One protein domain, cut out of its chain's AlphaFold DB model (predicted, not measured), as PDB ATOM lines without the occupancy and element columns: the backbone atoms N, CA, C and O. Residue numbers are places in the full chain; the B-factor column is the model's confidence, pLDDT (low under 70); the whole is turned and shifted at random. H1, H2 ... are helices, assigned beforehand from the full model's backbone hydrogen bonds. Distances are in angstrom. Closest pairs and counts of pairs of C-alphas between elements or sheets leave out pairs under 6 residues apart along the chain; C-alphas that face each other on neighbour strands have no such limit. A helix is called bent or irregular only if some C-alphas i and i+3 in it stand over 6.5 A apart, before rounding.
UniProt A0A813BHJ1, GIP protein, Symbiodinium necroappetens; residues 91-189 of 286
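Overview. This is residues 91 to 189 of the 286 residues of the protein "GIP protein" of Symbiodinium necroappetens (UniProt A0A813BHJ1). Three helices, H2, H3 and H4, make a triangle in which each touches the other two; the short H5 packs along H3, and H1 folds back along H2, away from the other helices. The two long links, residues 125 to 135 and 154 to 165, reach opposite ends of the elongated outline, whose spans are 51 by 26 by 17 A. The printed part has 99 residues with five named helices, H1 to H5 in order along the chain, and no named strand; its class is all helix. It is compact, with a radius of gyration of the C-alphas of 14.6 A, and the helix packing is part aligned, part crossed.

Arrangement. H3, residues 136 to 153, is the longest helix. H5, residues 178 to 184, touches it at a shallow tilt of 14 degrees, opposite ways, the closest C-alphas being those of Ala 142 and Phe 183, 5.3 A apart. H2, residues 109 to 124, forms a helical hairpin with H3: residues 119 to 123 of H2 touch residues 136 to 143 of H3, closest at the C-alphas of Leu 119 and Ile 139, 6.3 A, at a tilt of 36 degrees, only just steep. H4, residues 166 to 176, touches residues 146 to 153 of H3 at a steep tilt of 51 degrees, closest at the C-alphas of Met 150 and Leu 170, 6.0 A. H4 also touches residues 111 to 115 of H2 at a shallow tilt of 19 degrees, the same way, closest at the C-alphas of Ala 111 and Asp 168, 5.5 A. H4 and H5 only just touch, and only at the corner, with 3 pairs of C-alphas within 8 A, the closest those of Thr 175 and Met 181, 6.6 A. H1, residues 91 to 103, forms a helical hairpin with H2 at a shallow tilt of 19 degrees, closest at the C-alphas of Ser 98 and Phe 109, 5.1 A; H1 is apart from H3, H4 and H5. In H1, H2 and H3 every O i to N i+4 pair is within hydrogen-bond range; in H4 5 of 7 are, and in H5 1 of 3, beside 2 of 4 O i to N i+3 pairs.

Along the chain. H3 is 25.8 A long from C-alpha 136 at (-36.984, 60.959, 151.342) to C-alpha 153, H2 22.3 A, H1 18.8 A from C-alpha 91 at (-39.379, 62.212, 162.260), and H4 16.5 A. H4 is only just irregular: C-alphas 172 and 175 are 6.9 A apart. H5 ends with C-alpha 184 at (-45.493, 61.183, 146.013).

Size, cuts and confidence. The two C-alphas farthest apart, those of Glu 130 and Ala 161, are 50.6 A apart. The printed part has no cut; the links H2 to H3 and H3 to H4 are long, and H1 to H2 and H4 to H5 are tight. The mean pLDDT of the printed part is 88.2, with residues 91 to 93 under 70.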
ATOM      1  N   LEU A  91     -37.985  61.987 161.867       50.50
ATOM      2  CA  LEU A  91     -39.379  62.212 162.260       50.50
ATOM      3  C   LEU A  91     -39.551  63.114 163.485       50.50
ATOM      4  O   LEU A  91     -40.601  63.732 163.656       50.50
ATOM      5  N   GLN A  92     -38.504  63.267 164.297       63.28
ATOM      6  CA  GLN A  92     -38.526  64.117 165.493       63.28
ATOM      7  C   GLN A  92     -38.937  65.581 165.210       63.28
ATOM      8  O   GLN A  92     -39.613  66.184 166.044       63.28
ATOM      9  N   PRO A  93     -38.568  66.209 164.073       67.75
ATOM     10  CA  PRO A  93     -39.046  67.551 163.737       67.75
ATOM     11  C   PRO A  93     -40.539  67.613 163.377       67.75
ATOM     12  O   PRO A  93     -41.186  68.620 163.665       67.75
ATOM     13  N   ALA A  94     -41.089  66.561 162.762       74.44
ATOM     14  CA  ALA A  94     -42.494  66.497 162.359       74.44
ATOM     15  C   ALA A  94     -43.419  66.388 163.579       74.44
ATOM     16  O   ALA A  94     -44.337  67.196 163.706       74.44
ATOM     17  N   GLU A  95     -43.087  65.503 164.522       81.25
ATOM     18  CA  GLU A  95     -43.814  65.326 165.789       81.25
ATOM     19  C   GLU A  95     -43.832  66.624 166.616       81.25
ATOM     20  O   GLU A  95     -44.865  67.041 167.143       81.25
ATOM     21  N   ARG A  96     -42.692  67.332 166.681       83.38
ATOM     22  CA  ARG A  96     -42.599  68.640 167.359       83.38
ATOM     23  C   ARG A  96     -43.475  69.701 166.696       83.38
ATOM     24  O   ARG A  96     -44.044  70.534 167.398       83.38
ATOM     25  N   ARG A  97     -43.588  69.683 165.363       88.81
ATOM     26  CA  ARG A  97     -44.466  70.593 164.616       88.81
ATOM     27  C   ARG A  97     -45.936  70.280 164.890       88.81
ATOM     28  O   ARG A  97     -46.685  71.213 165.155       88.81
ATOM     29  N   SER A  98     -46.323  69.004 164.881       90.12
ATOM     30  CA  SER A  98     -47.677  68.554 165.231       90.12
ATOM     31  C   SER A  98     -48.080  69.040 166.627       90.12
ATOM     32  O   SER A  98     -49.145  69.628 166.797       90.12
ATOM     33  N   LEU A  99     -47.193  68.893 167.617       90.19
ATOM     34  CA  LEU A  99     -47.449  69.352 168.986       90.19
ATOM     35  C   LEU A  99     -47.562  70.883 169.087       90.19
ATOM     36  O   LEU A  99     -48.406  71.401 169.810       90.19
ATOM     37  N   ALA A 100     -46.718  71.622 168.363       90.31
ATOM     38  CA  ALA A 100     -46.773  73.082 168.360       90.31
ATOM     39  C   ALA A 100     -48.075  73.619 167.740       90.31
ATOM     40  O   ALA A 100     -48.626  74.594 168.244       90.31
ATOM     41  N   LEU A 101     -48.580  72.986 166.674       90.50
ATOM     42  CA  LEU A 101     -49.854  73.361 166.047       90.50
ATOM     43  C   LEU A 101     -51.037  73.172 166.999       90.50
ATOM     44  O   LEU A 101     -51.914  74.035 167.040       90.50
ATOM     45  N   ASP A 102     -51.005  72.096 167.786       92.19
ATOM     46  CA  ASP A 102     -52.016  71.779 168.796       92.19
ATOM     47  C   ASP A 102     -51.992  72.791 169.952       92.19
ATOM     48  O   ASP A 102     -53.015  73.377 170.302       92.19
ATOM     49  N   LEU A 103     -50.800  73.114 170.470       90.50
ATOM     50  CA  LEU A 103     -50.621  74.131 171.517       90.50
ATOM     51  C   LEU A 103     -51.042  75.538 171.077       90.50
ATOM     52  O   LEU A 103     -51.467  76.346 171.902       90.50
ATOM     53  N   CYS A 104     -50.900  75.852 169.790       90.31
ATOM     54  CA  CYS A 104     -51.347  77.118 169.220       90.31
ATOM     55  C   CYS A 104     -52.832  77.118 168.821       90.31
ATOM     56  O   CYS A 104     -53.291  78.123 168.280       90.31
ATOM     57  N   GLU A 105     -53.561  76.019 169.051       90.06
ATOM     58  CA  GLU A 105     -54.933  75.804 168.575       90.06
ATOM     59  C   GLU A 105     -55.099  76.098 167.070       90.06
ATOM     60  O   GLU A 105     -56.131  76.602 166.629       90.06
ATOM     61  N   ALA A 106     -54.062  75.831 166.270       88.00
ATOM     62  CA  ALA A 106     -54.077  76.065 164.828       88.00
ATOM     63  C   ALA A 106     -54.597  74.839 164.069       88.00
ATOM     64  O   ALA A 106     -55.357  74.990 163.118       88.00
ATOM     65  N   ALA A 107     -54.187  73.644 164.498       92.81
ATOM     66  CA  ALA A 107     -54.644  72.348 164.001       92.81
ATOM     67  C   ALA A 107     -54.561  71.320 165.135       92.81
ATOM     68  O   ALA A 107     -53.699  71.444 166.003       92.81
ATOM     69  N   THR A 108     -55.405  70.294 165.108       93.62
ATOM     70  CA  THR A 108     -55.332  69.182 166.062       93.62
ATOM     71  C   THR A 108     -54.096  68.333 165.761       93.62
ATOM     72  O   THR A 108     -53.836  68.001 164.601       93.62
ATOM     73  N   PHE A 109     -53.387  67.883 166.802       91.44
ATOM     74  CA  PHE A 109     -52.274  66.929 166.674       91.44
ATOM     75  C   PHE A 109     -52.602  65.732 165.757       91.44
ATOM     76  O   PHE A 109     -51.807  65.344 164.900       91.44
ATOM     77  N   GLU A 110     -53.809  65.177 165.891       93.00
ATOM     78  CA  GLU A 110     -54.263  64.024 165.111       93.00
ATOM     79  C   GLU A 110     -54.411  64.331 163.609       93.00
ATOM     80  O   GLU A 110     -54.207  63.453 162.771       93.00
ATOM     81  N   ALA A 111     -54.760  65.567 163.237       92.44
ATOM     82  CA  ALA A 111     -54.877  65.973 161.837       92.44
ATOM     83  C   ALA A 111     -53.496  66.043 161.168       92.44
ATOM     84  O   ALA A 111     -53.310  65.491 160.080       92.44
ATOM     85  N   SER A 112     -52.510  66.638 161.846       91.75
ATOM     86  CA  SER A 112     -51.130  66.681 161.353       91.75
ATOM     87  C   SER A 112     -50.479  65.297 161.307       91.75
ATOM     88  O   SER A 112     -49.879  64.950 160.292       91.75
ATOM     89  N   GLU A 113     -50.662  64.463 162.337       90.94
ATOM     90  CA  GLU A 113     -50.086  63.112 162.370       90.94
ATOM     91  C   GLU A 113     -50.654  62.204 161.281       90.94
ATOM     92  O   GLU A 113     -49.915  61.413 160.700       90.94
ATOM     93  N   ARG A 114     -51.946  62.324 160.942       93.06
ATOM     94  CA  ARG A 114     -52.520  61.582 159.806       93.06
ATOM     95  C   ARG A 114     -51.800  61.909 158.500       93.06
ATOM     96  O   ARG A 114     -51.513  61.000 157.722       93.06
ATOM     97  N   TRP A 115     -51.480  63.181 158.272       92.81
ATOM     98  CA  TRP A 115     -50.711  63.596 157.100       92.81
ATOM     99  C   TRP A 115     -49.279  63.044 157.127       92.81
ATOM    100  O   TRP A 115     -48.799  62.500 156.132       92.81
ATOM    101  N   HIS A 116     -48.597  63.117 158.272       90.25
ATOM    102  CA  HIS A 116     -47.251  62.556 158.419       90.25
ATOM    103  C   HIS A 116     -47.221  61.036 158.240       90.25
ATOM    104  O   HIS A 116     -46.339  60.515 157.556       90.25
ATOM    105  N   ALA A 117     -48.204  60.326 158.791       90.31
ATOM    106  CA  ALA A 117     -48.370  58.893 158.605       90.31
ATOM    107  C   ALA A 117     -48.560  58.540 157.123       90.31
ATOM    108  O   ALA A 117     -47.963  57.572 156.650       90.31
ATOM    109  N   GLU A 118     -49.312  59.345 156.371       92.00
ATOM    110  CA  GLU A 118     -49.502  59.150 154.932       92.00
ATOM    111  C   GLU A 118     -48.195  59.329 154.143       92.00
ATOM    112  O   GLU A 118     -47.844  58.492 153.307       92.00
ATOM    113  N   LEU A 119     -47.407  60.360 154.456       90.50
ATOM    114  CA  LEU A 119     -46.084  60.559 153.854       90.50
ATOM    115  C   LEU A 119     -45.150  59.364 154.103       90.50
ATOM    116  O   LEU A 119     -44.463  58.897 153.190       90.50
ATOM    117  N   LEU A 120     -45.140  58.833 155.327       89.12
ATOM    118  CA  LEU A 120     -44.335  57.661 155.678       89.12
ATOM    119  C   LEU A 120     -44.850  56.377 155.040       89.12
ATOM    120  O   LEU A 120     -44.050  55.515 154.668       89.12
ATOM    121  N   ARG A 121     -46.166  56.260 154.865       90.06
ATOM    122  CA  ARG A 121     -46.781  55.157 154.132       90.06
ATOM    123  C   ARG A 121     -46.197  55.090 152.722       90.06
ATOM    124  O   ARG A 121     -45.763  54.020 152.308       90.06
ATOM    125  N   HIS A 122     -46.077  56.224 152.029       88.94
ATOM    126  CA  HIS A 122     -45.454  56.296 150.702       88.94
ATOM    127  C   HIS A 122     -43.970  55.901 150.685       88.94
ATOM    128  O   HIS A 122     -43.522  55.289 149.717       88.94
ATOM    129  N   LEU A 123     -43.217  56.178 151.755       86.81
ATOM    130  CA  LEU A 123     -41.832  55.709 151.886       86.81
ATOM    131  C   LEU A 123     -41.749  54.180 151.990       86.81
ATOM    132  O   LEU A 123     -40.811  53.565 151.488       86.81
ATOM    133  N   GLN A 124     -42.712  53.567 152.677       84.88
ATOM    134  CA  GLN A 124     -42.732  52.132 152.969       84.88
ATOM    135  C   GLN A 124     -43.396  51.297 151.868       84.88
ATOM    136  O   GLN A 124     -43.210  50.081 151.831       84.88
ATOM    137  N   GLN A 125     -44.157  51.922 150.967       84.19
ATOM    138  CA  GLN A 125     -44.774  51.232 149.842       84.19
ATOM    139  C   GLN A 125     -43.712  50.638 148.910       84.19
ATOM    140  O   GLN A 125     -42.828  51.336 148.407       84.19
ATOM    141  N   ALA A 126     -43.836  49.337 148.638       76.19
ATOM    142  CA  ALA A 126     -43.028  48.685 147.622       76.19
ATOM    143  C   ALA A 126     -43.341  49.312 146.249       76.19
ATOM    144  O   ALA A 126     -44.520  49.430 145.894       76.19
ATOM    145  N   PRO A 127     -42.322  49.731 145.480       82.56
ATOM    146  CA  PRO A 127     -42.558  50.284 144.161       82.56
ATOM    147  C   PRO A 127     -43.165  49.215 143.237       82.56
ATOM    148  O   PRO A 127     -42.761  48.049 143.301       82.56
ATOM    149  N   PRO A 128     -44.101  49.593 142.350       78.81
ATOM    150  CA  PRO A 128     -44.525  48.731 141.253       78.81
ATOM    151  C   PRO A 128     -43.333  48.315 140.377       78.81
ATOM    152  O   PRO A 128     -42.327  49.027 140.301       78.81
ATOM    153  N   MET A 129     -43.450  47.171 139.694       71.75
ATOM    154  CA  MET A 129     -42.436  46.688 138.748       71.75
ATOM    155  C   MET A 129     -42.068  47.808 137.755       71.75
ATOM    156  O   MET A 129     -42.955  48.481 137.243       71.75
ATOM    157  N   GLU A 130     -40.769  48.015 137.517       80.50
ATOM    158  CA  GLU A 130     -40.182  49.085 136.676       80.50
ATOM    159  C   GLU A 130     -40.115  50.508 137.284       80.50
ATOM    160  O   GLU A 130     -39.507  51.400 136.683       80.50
ATOM    161  N   TYR A 131     -40.620  50.739 138.501       84.94
ATOM    162  CA  TYR A 131     -40.545  52.045 139.174       84.94
ATOM    163  C   TYR A 131     -39.497  52.083 140.294       84.94
ATOM    164  O   TYR A 131     -39.154  51.075 140.911       84.94
ATOM    165  N   LYS A 132     -38.968  53.279 140.568       83.69
ATOM    166  CA  LYS A 132     -38.114  53.553 141.726       83.69
ATOM    167  C   LYS A 132     -38.995  53.821 142.947       83.69
ATOM    168  O   LYS A 132     -39.998  54.523 142.848       83.69
ATOM    169  N   GLN A 133     -38.579  53.306 144.103       83.50
ATOM    170  CA  GLN A 133     -39.176  53.648 145.395       83.50
ATOM    171  C   GLN A 133     -39.147  55.164 145.636       83.50
ATOM    172  O   GLN A 133     -38.210  55.851 145.210       83.50
ATOM    173  N   VAL A 134     -40.171  55.664 146.329       85.44
ATOM    174  CA  VAL A 134     -40.253  57.064 146.751       85.44
ATOM    175  C   VAL A 134     -39.076  57.379 147.672       85.44
ATOM    176  O   VAL A 134     -38.832  56.683 148.652       85.44
ATOM    177  N   ASP A 135     -38.328  58.421 147.324       86.06
ATOM    178  CA  ASP A 135     -37.169  58.886 148.085       86.06
ATOM    179  C   ASP A 135     -37.583  59.867 149.199       86.06
ATOM    180  O   ASP A 135     -38.571  60.596 149.065       86.06
ATOM    181  N   ILE A 136     -36.783  59.979 150.259       84.75
ATOM    182  CA  ILE A 136     -36.984  60.959 151.342       84.75
ATOM    183  C   ILE A 136     -37.046  62.380 150.762       84.75
ATOM    184  O   ILE A 136     -37.897  63.189 151.130       84.75
ATOM    185  N   MET A 137     -36.225  62.671 149.748       85.62
ATOM    186  CA  MET A 137     -36.250  63.959 149.049       85.62
ATOM    187  C   MET A 137     -37.555  64.225 148.280       85.62
ATOM    188  O   MET A 137     -37.859  65.381 147.982       85.62
ATOM    189  N   GLN A 138     -38.311  63.195 147.886       88.75
ATOM    190  CA  GLN A 138     -39.649  63.370 147.302       88.75
ATOM    191  C   GLN A 138     -40.670  63.720 148.381       88.75
ATOM    192  O   GLN A 138     -41.461  64.638 148.183       88.75
ATOM    193  N   ILE A 139     -40.585  63.072 149.542       90.38
ATOM    194  CA  ILE A 139     -41.452  63.339 150.694       90.38
ATOM    195  C   ILE A 139     -41.275  64.769 151.199       90.38
ATOM    196  O   ILE A 139     -42.260  65.473 151.383       90.38
ATOM    197  N   LEU A 140     -40.037  65.248 151.344       89.81
ATOM    198  CA  LEU A 140     -39.780  66.629 151.773       89.81
ATOM    199  C   LEU A 140     -40.328  67.666 150.779       89.81
ATOM    200  O   LEU A 140     -40.770  68.745 151.174       89.81
ATOM    201  N   ARG A 141     -40.324  67.343 149.479       90.69
ATOM    202  CA  ARG A 141     -40.945  68.187 148.447       90.69
ATOM    203  C   ARG A 141     -42.468  68.163 148.540       90.69
ATOM    204  O   ARG A 141     -43.071  69.228 148.441       90.69
ATOM    205  N   ALA A 142     -43.058  66.992 148.768       93.62
ATOM    206  CA  ALA A 142     -44.491  66.842 148.982       93.62
ATOM    207  C   ALA A 142     -44.958  67.585 150.245       93.62
ATOM    208  O   ALA A 142     -45.917  68.341 150.167       93.62
ATOM    209  N   ASP A 143     -44.252  67.460 151.377       93.19
ATOM    210  CA  ASP A 143     -44.578  68.193 152.610       93.19
ATOM    211  C   ASP A 143     -44.514  69.705 152.371       93.19
ATOM    212  O   ASP A 143     -45.460  70.423 152.680       93.19
ATOM    213  N   ARG A 144     -43.449  70.202 151.730       92.75
ATOM    214  CA  ARG A 144     -43.356  71.626 151.382       92.75
ATOM    215  C   ARG A 144     -44.521  72.080 150.494       92.75
ATOM    216  O   ARG A 144     -45.084  73.141 150.752       92.75
ATOM    217  N   ALA A 145     -44.873  71.296 149.476       93.38
ATOM    218  CA  ALA A 145     -45.998  71.593 148.593       93.38
ATOM    219  C   ALA A 145     -47.337  71.585 149.346       93.38
ATOM    220  O   ALA A 145     -48.160  72.463 149.108       93.38
ATOM    221  N   ALA A 146     -47.528  70.667 150.298       94.44
ATOM    222  CA  ALA A 146     -48.703  70.628 151.163       94.44
ATOM    223  C   ALA A 146     -48.857  71.918 151.971       94.44
ATOM    224  O   ALA A 146     -49.933  72.508 151.993       94.44
ATOM    225  N   TRP A 147     -47.775  72.413 152.577       93.12
ATOM    226  CA  TRP A 147     -47.805  73.681 153.312       93.12
ATOM    227  C   TRP A 147     -48.106  74.881 152.420       93.12
ATOM    228  O   TRP A 147     -48.853  75.765 152.831       93.12
ATOM    229  N   THR A 148     -47.569  74.910 151.199       94.31
ATOM    230  CA  THR A 148     -47.902  75.955 150.221       94.31
ATOM    231  C   THR A 148     -49.374  75.886 149.813       94.31
ATOM    232  O   THR A 148     -50.064  76.897 149.881       94.31
ATOM    233  N   TYR A 149     -49.885  74.695 149.504       94.94
ATOM    234  CA  TYR A 149     -51.289  74.477 149.156       94.94
ATOM    235  C   TYR A 149     -52.241  74.896 150.288       94.94
ATOM    236  O   TYR A 149     -53.227  75.595 150.055       94.94
ATOM    237  N   MET A 150     -51.936  74.518 151.534       93.94
ATOM    238  CA  MET A 150     -52.732  74.935 152.690       93.94
ATOM    239  C   MET A 150     -52.663  76.445 152.902       93.94
ATOM    240  O   MET A 150     -53.689  77.048 153.183       93.94
ATOM    241  N   ALA A 151     -51.497  77.072 152.728       92.31
ATOM    242  CA  ALA A 151     -51.358  78.521 152.856       92.31
ATOM    243  C   ALA A 151     -52.159  79.291 151.793       92.31
ATOM    244  O   ALA A 151     -52.700  80.349 152.094       92.31
ATOM    245  N   GLU A 152     -52.270  78.760 150.573       94.00
ATOM    246  CA  GLU A 152     -53.080  79.352 149.501       94.00
ATOM    247  C   GLU A 152     -54.588  79.217 149.756       94.00
ATOM    248  O   GLU A 152     -55.361  80.106 149.396       94.00
ATOM    249  N   LYS A 153     -55.021  78.116 150.381       91.75
ATOM    250  CA  LYS A 153     -56.443  77.839 150.652       91.75
ATOM    251  C   LYS A 153     -56.923  78.300 152.023       91.75
ATOM    252  O   LYS A 153     -58.131  78.430 152.231       91.75
ATOM    253  N   ALA A 154     -56.011  78.556 152.954       88.88
ATOM    254  CA  ALA A 154     -56.338  79.058 154.276       88.88
ATOM    255  C   ALA A 154     -56.901  80.481 154.179       88.88
ATOM    256  O   ALA A 154     -56.213  81.430 153.818       88.88
ATOM    257  N   ASN A 155     -58.170  80.631 154.550       85.38
ATOM    258  CA  ASN A 155     -58.834  81.932 154.660       85.38
ATOM    259  C   ASN A 155     -58.745  82.525 156.079       85.38
ATOM    260  O   ASN A 155     -58.844  83.737 156.261       85.38
ATOM    261  N   SER A 156     -58.573  81.676 157.090       85.88
ATOM    262  CA  SER A 156     -58.467  82.024 158.502       85.88
ATOM    263  C   SER A 156     -57.862  80.848 159.263       85.88
ATOM    264  O   SER A 156     -58.148  79.696 158.952       85.88
ATOM    265  N   LEU A 157     -57.072  81.149 160.294       85.06
ATOM    266  CA  LEU A 157     -56.547  80.163 161.250       85.06
ATOM    267  C   LEU A 157     -57.298  80.195 162.587       85.06
ATOM    268  O   LEU A 157     -56.952  79.477 163.517       85.06
ATOM    269  N   LYS A 158     -58.308  81.062 162.715       88.25
ATOM    270  CA  LYS A 158     -59.093  81.170 163.945       88.25
ATOM    271  C   LYS A 158     -60.058  80.000 164.051       88.25
ATOM    272  O   LYS A 158     -60.764  79.696 163.088       88.25
ATOM    273  N   LYS A 159     -60.148  79.441 165.256       90.50
ATOM    274  CA  LYS A 159     -61.184  78.488 165.647       90.50
ATOM    275  C   LYS A 159     -62.567  79.037 165.296       90.50
ATOM    276  O   LYS A 159     -62.885  80.193 165.594       90.50
ATOM    277  N   ARG A 160     -63.370  78.224 164.613       89.00
ATOM    278  CA  ARG A 160     -64.734  78.584 164.215       89.00
ATOM    279  C   ARG A 160     -65.652  78.542 165.447       89.00
ATOM    280  O   ARG A 160     -65.309  77.976 166.482       89.00
ATOM    281  N   ALA A 161     -66.819  79.182 165.358       88.69
ATOM    282  CA  ALA A 161     -67.781  79.271 166.463       88.69
ATOM    283  C   ALA A 161     -68.303  77.902 166.953       88.69
ATOM    284  O   ALA A 161     -68.762  77.792 168.084       88.69
ATOM    285  N   ASP A 162     -68.215  76.869 166.113       88.69
ATOM    286  CA  ASP A 162     -68.538  75.471 166.428       88.69
ATOM    287  C   ASP A 162     -67.388  74.719 167.128       88.69
ATOM    288  O   ASP A 162     -67.537  73.555 167.489       88.69
ATOM    289  N   GLY A 163     -66.239  75.372 167.325       85.44
ATOM    290  CA  GLY A 163     -65.041  74.777 167.903       85.44
ATOM    291  C   GLY A 163     -64.158  74.021 166.908       85.44
ATOM    292  O   GLY A 163     -63.106  73.538 167.323       85.44
ATOM    293  N   SER A 164     -64.534  73.947 165.626       89.56
ATOM    294  CA  SER A 164     -63.719  73.318 164.581       89.56
ATOM    295  C   SER A 164     -62.505  74.173 164.212       89.56
ATOM    296  O   SER A 164     -62.547  75.412 164.240       89.56
ATOM    297  N   LEU A 165     -61.409  73.499 163.862       92.19
ATOM    298  CA  LEU A 165     -60.185  74.127 163.382       92.19
ATOM    299  C   LEU A 165     -60.152  74.053 161.849       92.19
ATOM    300  O   LEU A 165     -60.110  72.955 161.300       92.19
ATOM    301  N   PRO A 166     -60.143  75.191 161.130       90.88
ATOM    302  CA  PRO A 166     -60.182  75.195 159.663       90.88
ATOM    303  C   PRO A 166     -58.951  74.533 159.028       90.88
ATOM    304  O   PRO A 166     -59.008  74.076 157.889       90.88
ATOM    305  N   MET A 167     -57.834  74.468 159.757       92.56
ATOM    306  CA  MET A 167     -56.626  73.791 159.298       92.56
ATOM    307  C   MET A 167     -56.790  72.265 159.266       92.56
ATOM    308  O   MET A 167     -56.161  71.617 158.433       92.56
ATOM    309  N   ASP A 168     -57.654  71.688 160.106       93.50
ATOM    310  CA  ASP A 168     -57.908  70.242 160.108       93.50
ATOM    311  C   ASP A 168     -58.611  69.814 158.811       93.50
ATOM    312  O   ASP A 168     -58.232  68.814 158.199       93.50
ATOM    313  N   ASP A 169     -59.560  70.630 158.333       92.81
ATOM    314  CA  ASP A 169     -60.223  70.444 157.036       92.81
ATOM    315  C   ASP A 169     -59.210  70.511 155.875       92.81
ATOM    316  O   ASP A 169     -59.277  69.737 154.914       92.81
ATOM    317  N   LEU A 170     -58.233  71.422 155.970       94.12
ATOM    318  CA  LEU A 170     -57.169  71.559 154.978       94.12
ATOM    319  C   LEU A 170     -56.243  70.339 154.972       94.12
ATOM    320  O   LEU A 170     -55.982  69.812 153.889       94.12
ATOM    321  N   PHE A 171     -55.820  69.844 156.140       94.81
ATOM    322  CA  PHE A 171     -55.045  68.604 156.255       94.81
ATOM    323  C   PHE A 171     -55.792  67.407 155.662       94.81
ATOM    324  O   PHE A 171     -55.207  66.637 154.900       94.81
ATOM    325  N   ALA A 172     -57.094  67.281 155.937       92.81
ATOM    326  CA  ALA A 172     -57.927  66.224 155.369       92.81
ATOM    327  C   ALA A 172     -58.026  66.303 153.834       92.81
ATOM    328  O   ALA A 172     -58.145  65.279 153.165       92.81
ATOM    329  N   SER A 173     -57.938  67.507 153.259       94.06
ATOM    330  CA  SER A 173     -57.998  67.714 151.806       94.06
ATOM    331  C   SER A 173     -56.699  67.377 151.055       94.06
ATOM    332  O   SER A 173     -56.728  67.245 149.829       94.06
ATOM    333  N   LEU A 174     -55.564  67.219 151.752       93.81
ATOM    334  CA  LEU A 174     -54.240  67.053 151.130       93.81
ATOM    335  C   LEU A 174     -54.107  65.782 150.287       93.81
ATOM    336  O   LEU A 174     -53.488  65.814 149.228       93.81
ATOM    337  N   THR A 175     -54.715  64.676 150.713       90.50
ATOM    338  CA  THR A 175     -54.701  63.405 149.964       90.50
ATOM    339  C   THR A 175     -55.459  63.479 148.639       90.50
ATOM    340  O   THR A 175     -55.197  62.682 147.741       90.50
ATOM    341  N   GLY A 176     -56.373  64.444 148.487       91.44
ATOM    342  CA  GLY A 176     -57.053  64.745 147.225       91.44
ATOM    343  C   GLY A 176     -56.364  65.827 146.385       91.44
ATOM    344  O   GLY A 176     -56.735  66.031 145.228       91.44
ATOM    345  N   ALA A 177     -55.369  66.530 146.937       93.19
ATOM    346  CA  ALA A 177     -54.691  67.630 146.263       93.19
ATOM    347  C   ALA A 177     -53.677  67.098 145.243       93.19
ATOM    348  O   ALA A 177     -52.648  66.510 145.591       93.19
ATOM    349  N   THR A 178     -53.948  67.323 143.956       92.94
ATOM    350  CA  THR A 178     -53.078  66.831 142.875       92.94
ATOM    351  C   THR A 178     -51.702  67.499 142.919       92.94
ATOM    352  O   THR A 178     -50.700  66.835 142.651       92.94
ATOM    353  N   GLU A 179     -51.627  68.775 143.322       91.12
ATOM    354  CA  GLU A 179     -50.367  69.522 143.433       91.12
ATOM    355  C   GLU A 179     -49.405  68.882 144.441       91.12
ATOM    356  O   GLU A 179     -48.190  68.977 144.288       91.12
ATOM    357  N   VAL A 180     -49.947  68.207 145.454       93.44
ATOM    358  CA  VAL A 180     -49.179  67.562 146.519       93.44
ATOM    359  C   VAL A 180     -48.899  66.101 146.166       93.44
ATOM    360  O   VAL A 180     -47.747  65.661 146.187       93.44
ATOM    361  N   MET A 181     -49.936  65.356 145.771       92.62
ATOM    362  CA  MET A 181     -49.841  63.916 145.509       92.62
ATOM    363  C   MET A 181     -48.951  63.581 144.308       92.62
ATOM    364  O   MET A 181     -48.319  62.524 144.293       92.62
ATOM    365  N   MET A 182     -48.813  64.487 143.331       91.00
ATOM    366  CA  MET A 182     -47.905  64.293 142.194       91.00
ATOM    367  C   MET A 182     -46.449  64.073 142.633       91.00
ATOM    368  O   MET A 182     -45.725  63.304 141.999       91.00
ATOM    369  N   PHE A 183     -46.011  64.700 143.731       89.69
ATOM    370  CA  PHE A 183     -44.654  64.517 144.255       89.69
ATOM    371  C   PHE A 183     -44.429  63.137 144.889       89.69
ATOM    372  O   PHE A 183     -43.287  62.670 144.933       89.69
ATOM    373  N   LEU A 184     -45.504  62.487 145.345       90.94
ATOM    374  CA  LEU A 184     -45.493  61.183 146.013       90.94
ATOM    375  C   LEU A 184     -45.607  60.005 145.040       90.94
ATOM    376  O   LEU A 184     -45.524  58.848 145.455       90.94
ATOM    377  N   MET A 185     -45.761  60.270 143.741       88.19
ATOM    378  CA  MET A 185     -45.776  59.213 142.737       88.19
ATOM    379  C   MET A 185     -44.377  58.588 142.565       88.19
ATOM    380  O   MET A 185     -43.381  59.318 142.449       88.19
ATOM    381  N   PRO A 186     -44.275  57.244 142.504       86.38
ATOM    382  CA  PRO A 186     -43.045  56.562 142.121       86.38
ATOM    383  C   PRO A 186     -42.565  57.052 140.755       86.38
ATOM    384  O   PRO A 186     -43.327  57.116 139.791       86.38
ATOM    385  N   LEU A 187     -41.286  57.403 140.664       85.12
ATOM    386  CA  LEU A 187     -40.681  57.819 139.403       85.12
ATOM    387  C   LEU A 187     -40.221  56.578 138.633       85.12
ATOM    388  O   LEU A 187     -39.797  55.610 139.267       85.12
ATOM    389  N   PRO A 188     -40.266  56.575 137.289       83.50
ATOM    390  CA  PRO A 188     -39.755  55.456 136.510       83.50
ATOM    391  C   PRO A 188     -38.304  55.178 136.910       83.50
ATOM    392  O   PRO A 188     -37.464  56.087 136.951       83.50
ATOM    393  N   GLY A 189     -38.014  53.920 137.249       74.00
ATOM    394  CA  GLY A 189     -36.648  53.490 137.490       74.00
ATOM    395  C   GLY A 189     -35.882  53.718 136.198       74.00
ATOM    396  O   GLY A 189     -36.350  53.319 135.138       74.00
TER     397      GLY A 189